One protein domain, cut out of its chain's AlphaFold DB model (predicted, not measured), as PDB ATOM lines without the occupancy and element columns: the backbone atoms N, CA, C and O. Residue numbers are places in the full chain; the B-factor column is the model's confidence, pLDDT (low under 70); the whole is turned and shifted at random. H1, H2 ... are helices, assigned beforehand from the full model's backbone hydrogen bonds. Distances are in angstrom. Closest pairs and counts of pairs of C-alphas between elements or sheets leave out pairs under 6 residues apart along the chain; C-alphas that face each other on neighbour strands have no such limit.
ATOM      1  N   ALA A  35       1.100 -20.007-108.639       86.12
ATOM      2  CA  ALA A  35       0.823 -21.063-107.668       86.12
ATOM      3  C   ALA A  35       1.270 -20.688-106.248       86.12
ATOM      4  O   ALA A  35       0.531 -20.891-105.286       86.12
ATOM      5  N   VAL A  36       2.462 -20.099-106.132       88.81
ATOM      6  CA  VAL A  36       3.034 -19.643-104.860       88.81
ATOM      7  C   VAL A  36       2.233 -18.478-104.287       88.81
ATOM      8  O   VAL A  36       1.927 -18.477-103.099       88.81
ATOM      9  N   GLY A  37       1.827 -17.523-105.130       86.69
ATOM     10  CA  GLY A  37       0.981 -16.401-104.715       86.69
ATOM     11  C   GLY A  37      -0.392 -16.851-104.214       86.69
ATOM     12  O   GLY A  37      -0.870 -16.362-103.192       86.69
ATOM     13  N   LYS A  38      -1.003 -17.838-104.881       87.31
ATOM     14  CA  LYS A  38      -2.286 -18.414-104.458       87.31
ATOM     15  C   LYS A  38      -2.193 -19.108-103.097       87.31
ATOM     16  O   LYS A  38      -3.146 -19.033-102.334       87.31
ATOM     17  N   LEU A  39      -1.053 -19.736-102.805       91.50
ATOM     18  CA  LEU A  39      -0.758 -20.429-101.548       91.50
ATOM     19  C   LEU A  39       0.023 -19.557-100.548       91.50
ATOM     20  O   LEU A  39       0.727 -20.086 -99.687       91.50
ATOM     21  N   GLY A  40      -0.052 -18.225-100.663       91.25
ATOM     22  CA  GLY A  40       0.889 -17.308-100.008       91.25
ATOM     23  C   GLY A  40       1.024 -17.508 -98.496       91.25
ATOM     24  O   GLY A  40       2.140 -17.535 -97.976       91.25
ATOM     25  N   PHE A  41      -0.088 -17.729 -97.787       91.38
ATOM     26  CA  PHE A  41      -0.045 -17.976 -96.343       91.38
ATOM     27  C   PHE A  41       0.577 -19.336 -96.010       91.38
ATOM     28  O   PHE A  41       1.429 -19.428 -95.123       91.38
ATOM     29  N   THR A  42       0.221 -20.381 -96.761       93.50
ATOM     30  CA  THR A  42       0.816 -21.709 -96.584       93.50
ATOM     31  C   THR A  42       2.325 -21.682 -96.827       93.50
ATOM     32  O   THR A  42       3.094 -22.206 -96.018       93.50
ATOM     33  N   VAL A  43       2.756 -21.042 -97.915       94.44
ATOM     34  CA  VAL A  43       4.169 -20.936 -98.308       94.44
ATOM     35  C   VAL A  43       4.977 -20.179 -97.267       94.44
ATOM     36  O   VAL A  43       6.059 -20.629 -96.898       94.44
ATOM     37  N   TYR A  44       4.457 -19.061 -96.762       93.19
ATOM     38  CA  TYR A  44       5.144 -18.258 -95.754       93.19
ATOM     39  C   TYR A  44       5.449 -19.061 -94.479       93.19
ATOM     40  O   TYR A  44       6.584 -19.062 -93.987       93.19
ATOM     41  N   ILE A  45       4.452 -19.791 -93.972       95.44
ATOM     42  CA  ILE A  45       4.617 -20.622 -92.776       95.44
ATOM     43  C   ILE A  45       5.561 -21.793 -93.057       95.44
ATOM     44  O   ILE A  45       6.482 -22.038 -92.281       95.44
ATOM     45  N   MET A  46       5.394 -22.472 -94.193       94.50
ATOM     46  CA  MET A  46       6.276 -23.566 -94.600       94.50
ATOM     47  C   MET A  46       7.734 -23.101 -94.730       94.50
ATOM     48  O   MET A  46       8.629 -23.786 -94.246       94.50
ATOM     49  N   GLN A  47       7.983 -21.931 -95.328       94.88
ATOM     50  CA  GLN A  47       9.330 -21.367 -95.479       94.88
ATOM     51  C   GLN A  47       9.954 -21.092 -94.113       94.88
ATOM     52  O   GLN A  47      11.097 -21.469 -93.865       94.88
ATOM     53  N   SER A  48       9.188 -20.474 -93.214       94.44
ATOM     54  CA  SER A  48       9.643 -20.154 -91.862       94.44
ATOM     55  C   SER A  48      10.017 -21.417 -91.085       94.44
ATOM     56  O   SER A  48      11.087 -21.471 -90.484       94.44
ATOM     57  N   ILE A  49       9.186 -22.462 -91.161       95.44
ATOM     58  CA  ILE A  49       9.454 -23.756 -90.522       95.44
ATOM     59  C   ILE A  49      10.695 -24.420 -91.129       95.44
ATOM     60  O   ILE A  49      11.561 -24.872 -90.386       95.44
ATOM     61  N   LEU A  50      10.823 -24.460 -92.458       94.38
ATOM     62  CA  LEU A  50      11.966 -25.096 -93.124       94.38
ATOM     63  C   LEU A  50      13.288 -24.397 -92.799       94.38
ATOM     64  O   LEU A  50      14.280 -25.069 -92.512       94.38
ATOM     65  N   LEU A  51      13.307 -23.063 -92.796       93.25
ATOM     66  CA  LEU A  51      14.492 -22.299 -92.407       93.25
ATOM     67  C   LEU A  51      14.810 -22.470 -90.922       93.25
ATOM     68  O   LEU A  51      15.974 -22.660 -90.575       93.25
ATOM     69  N   PHE A  52      13.795 -22.459 -90.056       92.94
ATOM     70  CA  PHE A  52      13.976 -22.711 -88.630       92.94
ATOM     71  C   PHE A  52      14.580 -24.098 -88.384       92.94
ATOM     72  O   PHE A  52      15.596 -24.209 -87.705       92.94
ATOM     73  N   LEU A  53      14.031 -25.149 -88.997       92.88
ATOM     74  CA  LEU A  53      14.589 -26.499 -88.911       92.88
ATOM     75  C   LEU A  53      16.035 -26.533 -89.422       92.88
ATOM     76  O   LEU A  53      16.919 -27.041 -88.739       92.88
ATOM     77  N   THR A  54      16.297 -25.933 -90.583       90.50
ATOM     78  CA  THR A  54      17.630 -25.955 -91.201       90.50
ATOM     79  C   THR A  54      18.679 -25.247 -90.343       90.50
ATOM     80  O   THR A  54      19.734 -25.810 -90.076       90.50
ATOM     81  N   PHE A  55      18.412 -24.028 -89.872       89.19
ATOM     82  CA  PHE A  55      19.420 -23.239 -89.158       89.19
ATOM     83  C   PHE A  55      19.471 -23.521 -87.659       89.19
ATOM     84  O   PHE A  55      20.559 -23.531 -87.080       89.19
ATOM     85  N   TYR A  56      18.321 -23.761 -87.030       87.25
ATOM     86  CA  TYR A  56      18.227 -23.911 -85.581       87.25
ATOM     87  C   TYR A  56      18.423 -25.364 -85.136       87.25
ATOM     88  O   TYR A  56      19.240 -25.625 -84.256       87.25
ATOM     89  N   VAL A  57      17.741 -26.329 -85.769       86.94
ATOM     90  CA  VAL A  57      17.822 -27.743 -85.350       86.94
ATOM     91  C   VAL A  57      19.167 -28.360 -85.724       86.94
ATOM     92  O   VAL A  57      19.790 -29.013 -84.889       86.94
ATOM     93  N   PHE A  58      19.674 -28.094 -86.931       86.88
ATOM     94  CA  PHE A  58      21.004 -28.568 -87.337       86.88
ATOM     95  C   PHE A  58      22.159 -27.705 -86.806       86.88
ATOM     96  O   PHE A  58      23.312 -27.968 -87.139       86.88
ATOM     97  N   LYS A  59      21.876 -26.687 -85.976       84.19
ATOM     98  CA  LYS A  59      22.878 -25.770 -85.396       84.19
ATOM     99  C   LYS A  59      23.811 -25.146 -86.450       84.19
ATOM    100  O   LYS A  59      24.986 -24.905 -86.191       84.19
ATOM    101  N   LEU A  60      23.278 -24.879 -87.643       81.00
ATOM    102  CA  LEU A  60      24.009 -24.276 -88.766       81.00
ATOM    103  C   LEU A  60      24.050 -22.740 -88.696       81.00
ATOM    104  O   LEU A  60      24.612 -22.072 -89.566       81.00
ATOM    105  N   TYR A  61      23.424 -22.162 -87.673       79.94
ATOM    106  CA  TYR A  61      23.418 -20.726 -87.459       79.94
ATOM    107  C   TYR A  61      24.823 -20.211 -87.111       79.94
ATOM    108  O   TYR A  61      25.426 -20.636 -86.129       79.94
ATOM    109  N   GLY A  62      25.342 -19.286 -87.922       80.75
ATOM    110  CA  GLY A  62      26.649 -18.652 -87.714       80.75
ATOM    111  C   GLY A  62      27.869 -19.514 -88.064       80.75
ATOM    112  O   GLY A  62      28.991 -19.030 -87.955       80.75
ATOM    113  N   THR A  63      27.676 -20.761 -88.505       82.75
ATOM    114  CA  THR A  63      28.773 -21.664 -88.909       82.75
ATOM    115  C   THR A  63      29.045 -21.638 -90.413       82.75
ATOM    116  O   THR A  63      30.153 -21.937 -90.852       82.75
ATOM    117  N   LEU A  64      28.040 -21.275 -91.212       87.12
ATOM    118  CA  LEU A  64      28.105 -21.247 -92.671       87.12
ATOM    119  C   LEU A  64      28.478 -19.861 -93.205       87.12
ATOM    120  O   LEU A  64      28.080 -18.835 -92.652       87.12
ATOM    121  N   SER A  65      29.183 -19.831 -94.341       90.06
ATOM    122  CA  SER A  65      29.401 -18.589 -95.086       90.06
ATOM    123  C   SER A  65      28.080 -18.051 -95.644       90.06
ATOM    124  O   SER A  65      27.166 -18.812 -95.975       90.06
ATOM    125  N   ILE A  66      27.992 -16.728 -95.809       89.06
ATOM    126  CA  ILE A  66      26.779 -16.072 -96.316       89.06
ATOM    127  C   ILE A  66      26.358 -16.627 -97.690       89.06
ATOM    128  O   ILE A  66      25.173 -16.811 -97.956       89.06
ATOM    129  N   SER A  67      27.323 -16.977 -98.547       92.06
ATOM    130  CA  SER A  67      27.069 -17.544 -99.874       92.06
ATOM    131  C   SER A  67      26.363 -18.899 -99.796       92.06
ATOM    132  O   SER A  67      25.413 -19.135-100.539       92.06
ATOM    133  N   LEU A  68      26.777 -19.771 -98.870       91.81
ATOM    134  CA  LEU A  68      26.127 -21.067 -98.651       91.81
ATOM    135  C   LEU A  68      24.703 -20.894 -98.115       91.81
ATOM    136  O   LEU A  68      23.795 -21.595 -98.557       91.81
ATOM    137  N   VAL A  69      24.488 -19.922 -97.226       92.38
ATOM    138  CA  VAL A  69      23.152 -19.577 -96.715       92.38
ATOM    139  C   VAL A  69      22.212 -19.188 -97.860       92.38
ATOM    140  O   VAL A  69      21.102 -19.715 -97.943       92.38
ATOM    141  N   TYR A  70      22.658 -18.333 -98.786       93.62
ATOM    142  CA  TYR A  70      21.851 -17.958 -99.953       93.62
ATOM    143  C   TYR A  70      21.518 -19.152-100.849       93.62
ATOM    144  O   TYR A  70      20.370 -19.287-101.272       93.62
ATOM    145  N   ILE A  71      22.483 -20.043-101.097       94.75
ATOM    146  CA  ILE A  71      22.260 -21.256-101.897       94.75
ATOM    147  C   ILE A  71      21.181 -22.132-101.252       94.75
ATOM    148  O   ILE A  71      20.276 -22.599-101.947       94.75
ATOM    149  N   ILE A  72      21.226 -22.312 -99.930       93.38
ATOM    150  CA  ILE A  72      20.226 -23.091 -99.187       93.38
ATOM    151  C   ILE A  72      18.839 -22.456 -99.323       93.38
ATOM    152  O   ILE A  72      17.883 -23.143 -99.680       93.38
ATOM    153  N   ILE A  73      18.722 -21.144 -99.094       93.94
ATOM    154  CA  ILE A  73      17.440 -20.428 -99.171       93.94
ATOM    155  C   ILE A  73      16.837 -20.526-100.577       93.94
ATOM    156  O   ILE A  73      15.654 -20.841-100.709       93.94
ATOM    157  N   ILE A  74      17.641 -20.293-101.619       95.19
ATOM    158  CA  ILE A  74      17.203 -20.387-103.020       95.19
ATOM    159  C   ILE A  74      16.767 -21.815-103.349       95.19
ATOM    160  O   ILE A  74      15.736 -22.007-103.991       95.19
ATOM    161  N   SER A  75      17.507 -22.815-102.868       95.12
ATOM    162  CA  SER A  75      17.158 -24.223-103.063       95.12
ATOM    163  C   SER A  75      15.805 -24.547-102.428       95.12
ATOM    164  O   SER A  75      14.932 -25.101-103.093       95.12
ATOM    165  N   ILE A  76      15.584 -24.139-101.172       94.94
ATOM    166  CA  ILE A  76      14.302 -24.331-100.478       94.94
ATOM    167  C   ILE A  76      13.164 -23.634-101.239       94.94
ATOM    168  O   ILE A  76      12.132 -24.255-101.496       94.94
ATOM    169  N   ALA A  77      13.361 -22.381-101.658       93.19
ATOM    170  CA  ALA A  77      12.360 -21.630-102.415       93.19
ATOM    171  C   ALA A  77      12.023 -22.302-103.758       93.19
ATOM    172  O   ALA A  77      10.856 -22.382-104.145       93.19
ATOM    173  N   TYR A  78      13.024 -22.844-104.453       94.00
ATOM    174  CA  TYR A  78      12.828 -23.586-105.695       94.00
ATOM    175  C   TYR A  78      11.976 -24.846-105.481       94.00
ATOM    176  O   TYR A  78      10.992 -25.062-106.195       94.00
ATOM    177  N   PHE A  79      12.280 -25.633-104.445       94.44
ATOM    178  CA  PHE A  79      11.461 -26.787-104.066       94.44
ATOM    179  C   PHE A  79      10.031 -26.384-103.689       94.44
ATOM    180  O   PHE A  79       9.083 -27.069-104.077       94.44
ATOM    181  N   GLN A  80       9.848 -25.257-102.997       93.69
ATOM    182  CA  GLN A  80       8.522 -24.742-102.664       93.69
ATOM    183  C   GLN A  80       7.707 -24.359-103.897       93.69
ATOM    184  O   GLN A  80       6.518 -24.675-103.951       93.69
ATOM    185  N   ILE A  81       8.320 -23.723-104.900       92.00
ATOM    186  CA  ILE A  81       7.641 -23.392-106.160       92.00
ATOM    187  C   ILE A  81       7.127 -24.675-106.821       92.00
ATOM    188  O   ILE A  81       5.953 -24.745-107.197       92.00
ATOM    189  N   ILE A  82       7.968 -25.705-106.927       93.19
ATOM    190  CA  ILE A  82       7.577 -26.995-107.512       93.19
ATOM    191  C   ILE A  82       6.445 -27.628-106.699       93.19
ATOM    192  O   ILE A  82       5.421 -28.012-107.269       93.19
ATOM    193  N   PHE A  83       6.593 -27.675-105.374       93.12
ATOM    194  CA  PHE A  83       5.584 -28.214-104.470       93.12
ATOM    195  C   PHE A  83       4.234 -27.512-104.644       93.12
ATOM    196  O   PHE A  83       3.223 -28.185-104.814       93.12
ATOM    197  N   CYS A  84       4.209 -26.178-104.698       92.44
ATOM    198  CA  CYS A  84       2.986 -25.399-104.903       92.44
ATOM    199  C   CYS A  84       2.303 -25.731-106.233       92.44
ATOM    200  O   CYS A  84       1.084 -25.905-106.286       92.44
ATOM    201  N   ASN A  85       3.087 -25.841-107.307       91.12
ATOM    202  CA  ASN A  85       2.568 -26.170-108.632       91.12
ATOM    203  C   ASN A  85       1.991 -27.591-108.687       91.12
ATOM    204  O   ASN A  85       0.963 -27.798-109.326       91.12
ATOM    205  N   ILE A  86       2.614 -28.563-108.014       92.81
ATOM    206  CA  ILE A  86       2.091 -29.934-107.909       92.81
ATOM    207  C   ILE A  86       0.850 -29.965-107.015       92.81
ATOM    208  O   ILE A  86      -0.173 -30.527-107.398       92.81
ATOM    209  N   TYR A  87       0.905 -29.317-105.854       93.06
ATOM    210  CA  TYR A  87      -0.182 -29.291-104.881       93.06
ATOM    211  C   TYR A  87      -1.471 -28.729-105.491       93.06
ATOM    212  O   TYR A  87      -2.537 -29.323-105.336       93.06
ATOM    213  N   LEU A  88      -1.376 -27.642-106.266       90.50
ATOM    214  CA  LEU A  88      -2.537 -27.040-106.925       90.50
ATOM    215  C   LEU A  88      -3.144 -27.880-108.058       90.50
ATOM    216  O   LEU A  88      -4.266 -27.589-108.474       90.50
ATOM    217  N   LYS A  89      -2.460 -28.929-108.540       90.06
ATOM    218  CA  LYS A  89      -3.075 -29.911-109.452       90.06
ATOM    219  C   LYS A  89      -4.110 -30.778-108.735       90.06
ATOM    220  O   LYS A  89      -5.054 -31.230-109.372       90.06
ATOM    221  N   HIS A  90      -3.944 -30.986-107.428       91.12
ATOM    222  CA  HIS A  90      -4.819 -31.834-106.616       91.12
ATOM    223  C   HIS A  90      -5.790 -31.024-105.746       91.12
ATOM    224  O   HIS A  90      -6.945 -31.414-105.585       91.12
ATOM    225  N   TYR A  91      -5.358 -29.874-105.217       89.19
ATOM    226  CA  TYR A  91      -6.121 -29.076-104.256       89.19
ATOM    227  C   TYR A  91      -6.335 -27.643-104.744       89.19
ATOM    228  O   TYR A  91      -5.437 -26.990-105.262       89.19
ATOM    229  N   LYS A  92      -7.539 -27.096-104.540       86.50
ATOM    230  CA  LYS A  92      -7.876 -25.741-105.014       86.50
ATOM    231  C   LYS A  92      -7.345 -24.616-104.117       86.50
ATOM    232  O   LYS A  92      -7.326 -23.473-104.577       86.50
ATOM    233  N   MET A  93      -6.966 -24.919-102.876       88.50
ATOM    234  CA  MET A  93      -6.622 -23.957-101.825       88.50
ATOM    235  C   MET A  93      -5.600 -24.565-100.860       88.50
ATOM    236  O   MET A  93      -5.607 -25.784-100.660       88.50
ATOM    237  N   GLY A  94      -4.735 -23.740-100.273       89.25
ATOM    238  CA  GLY A  94      -3.749 -24.212 -99.311       89.25
ATOM    239  C   GLY A  94      -4.384 -24.659 -97.998       89.25
ATOM    240  O   GLY A  94      -5.453 -24.165 -97.627       89.25
ATOM    241  N   PRO A  95      -3.744 -25.595 -97.280       89.31
ATOM    242  CA  PRO A  95      -4.276 -26.148 -96.038       89.31
ATOM    243  C   PRO A  95      -4.457 -25.061 -94.975       89.31
ATOM    244  O   PRO A  95      -5.481 -25.022 -94.294       89.31
ATOM    245  N   LEU A  96      -3.495 -24.138 -94.877       90.62
ATOM    246  CA  LEU A  96      -3.541 -23.047 -93.911       90.62
ATOM    247  C   LEU A  96      -4.543 -21.968 -94.312       90.62
ATOM    248  O   LEU A  96      -5.225 -21.426 -93.448       90.62
ATOM    249  N   GLU A  97      -4.703 -21.691 -95.606       90.12
ATOM    250  CA  GLU A  97      -5.744 -20.758 -96.049       90.12
ATOM    251  C   GLU A  97      -7.146 -21.338 -95.819       90.12
ATOM    252  O   GLU A  97      -8.060 -20.617 -95.414       90.12
ATOM    253  N   TRP A  98      -7.329 -22.641 -96.057       88.50
ATOM    254  CA  TRP A  98      -8.578 -23.335 -95.750       88.50
ATOM    255  C   TRP A  98      -8.884 -23.265 -94.254       88.50
ATOM    256  O   TRP A  98      -9.991 -22.871 -93.884       88.50
ATOM    257  N   LEU A  99      -7.900 -23.564 -93.400       90.25
ATOM    258  CA  LEU A  99      -8.047 -23.477 -91.948       90.25
ATOM    259  C   LEU A  99      -8.399 -22.050 -91.510       90.25
ATOM    260  O   LEU A  99      -9.337 -21.857 -90.743       90.25
ATOM    261  N   TRP A 100      -7.711 -21.049 -92.060       88.25
ATOM    262  CA  TRP A 100      -7.974 -19.639 -91.778       88.25
ATOM    263  C   TRP A 100      -9.395 -19.219 -92.158       88.25
ATOM    264  O   TRP A 100     -10.084 -18.561 -91.376       88.25
ATOM    265  N   ARG A 101      -9.878 -19.648 -93.334       85.50
ATOM    266  CA  ARG A 101     -11.276 -19.435 -93.727       85.50
ATOM    267  C   ARG A 101     -12.221 -20.092 -92.735       85.50
ATOM    268  O   ARG A 101     -13.168 -19.445 -92.309       85.50
ATOM    269  N   LYS A 102     -11.974 -21.343 -92.344       88.19
ATOM    270  CA  LYS A 102     -12.831 -22.030 -91.371       88.19
ATOM    271  C   LYS A 102     -12.888 -21.252 -90.058       88.19
ATOM    272  O   LYS A 102     -13.988 -20.995 -89.600       88.19
ATOM    273  N   ILE A 103     -11.755 -20.793 -89.527       90.56
ATOM    274  CA  ILE A 103     -11.701 -19.992 -88.292       90.56
ATOM    275  C   ILE A 103     -12.457 -18.665 -88.443       90.56
ATOM    276  O   ILE A 103     -13.204 -18.289 -87.552       90.56
ATOM    277  N   THR A 104     -12.314 -17.978 -89.577       87.50
ATOM    278  CA  THR A 104     -12.947 -16.662 -89.786       87.50
ATOM    279  C   THR A 104     -14.463 -16.762 -89.996       87.50
ATOM    280  O   THR A 104     -15.200 -15.862 -89.604       87.50
ATOM    281  N   TYR A 105     -14.941 -17.844 -90.620       81.19
ATOM    282  CA  TYR A 105     -16.369 -18.076 -90.874       81.19
ATOM    283  C   TYR A 105     -17.073 -18.880 -89.771       81.19
ATOM    284  O   TYR A 105     -18.291 -19.017 -89.825       81.19
ATOM    285  N   LEU A 106     -16.338 -19.405 -88.785       68.25
ATOM    286  CA  LEU A 106     -16.899 -19.917 -87.533       68.25
ATOM    287  C   LEU A 106     -17.324 -18.717 -86.673       68.25
ATOM    288  O   LEU A 106     -16.645 -18.338 -85.722       68.25
ATOM    289  N   LYS A 107     -18.431 -18.095 -87.068       53.81
ATOM    290  CA  LYS A 107     -19.194 -17.147 -86.266       53.81
ATOM    291  C   LYS A 107     -20.590 -17.707 -86.055       53.81
ATOM    292  O   LYS A 107     -21.121 -18.293 -87.024       53.81
TER     293      LYS A 107
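Overview. This is residues 35 to 107 of the 107 residues of the protein "DUF418 domain-containing protein" of Macrococcus canis (UniProt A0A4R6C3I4). A long helical hairpin, H2 and H3, makes the body; H1 packs on H3, H4 meets one end of H2, and residues 101 to 107 stick out. The printed part has 73 residues with four named helices, H1 to H4, and no named strand: all helix. It is loose, radius of gyration of the C-alphas 15.0 A, spans 47 by 27 by 15 A.

Along the chain. Find C-alpha 66 at (26.779, -16.072, -96.316); H3 runs from there to residue 90, 36.8 A. H2 is residues 40 to 57, 24.7 A; H1 is 35 to 38; H4 is 95 to 105, ending at (-16.369, -18.076, -90.874).

Arrangement. H3 residues 73 to 80 touch H2, opposite ways at a steep tilt of 40 degrees, C-alphas 80 and 43 closest at 7.2 A. H3 residues 80 to 88 touch H1, C-alphas 85 and 35 closest at 5.5 A. H2 and H4 touch only at their ends, C-alphas 42 and 96 closest at 5.3 A. Every O i to N i+4 pair is within hydrogen-bond range in H2 and H4, 19 of 21 in H3.

Size, cuts and confidence. C-alphas 65 and 107 are farthest apart, 49.4 A. The printed part has no cut and no long link; residues 106 to 107 have pLDDT under 70.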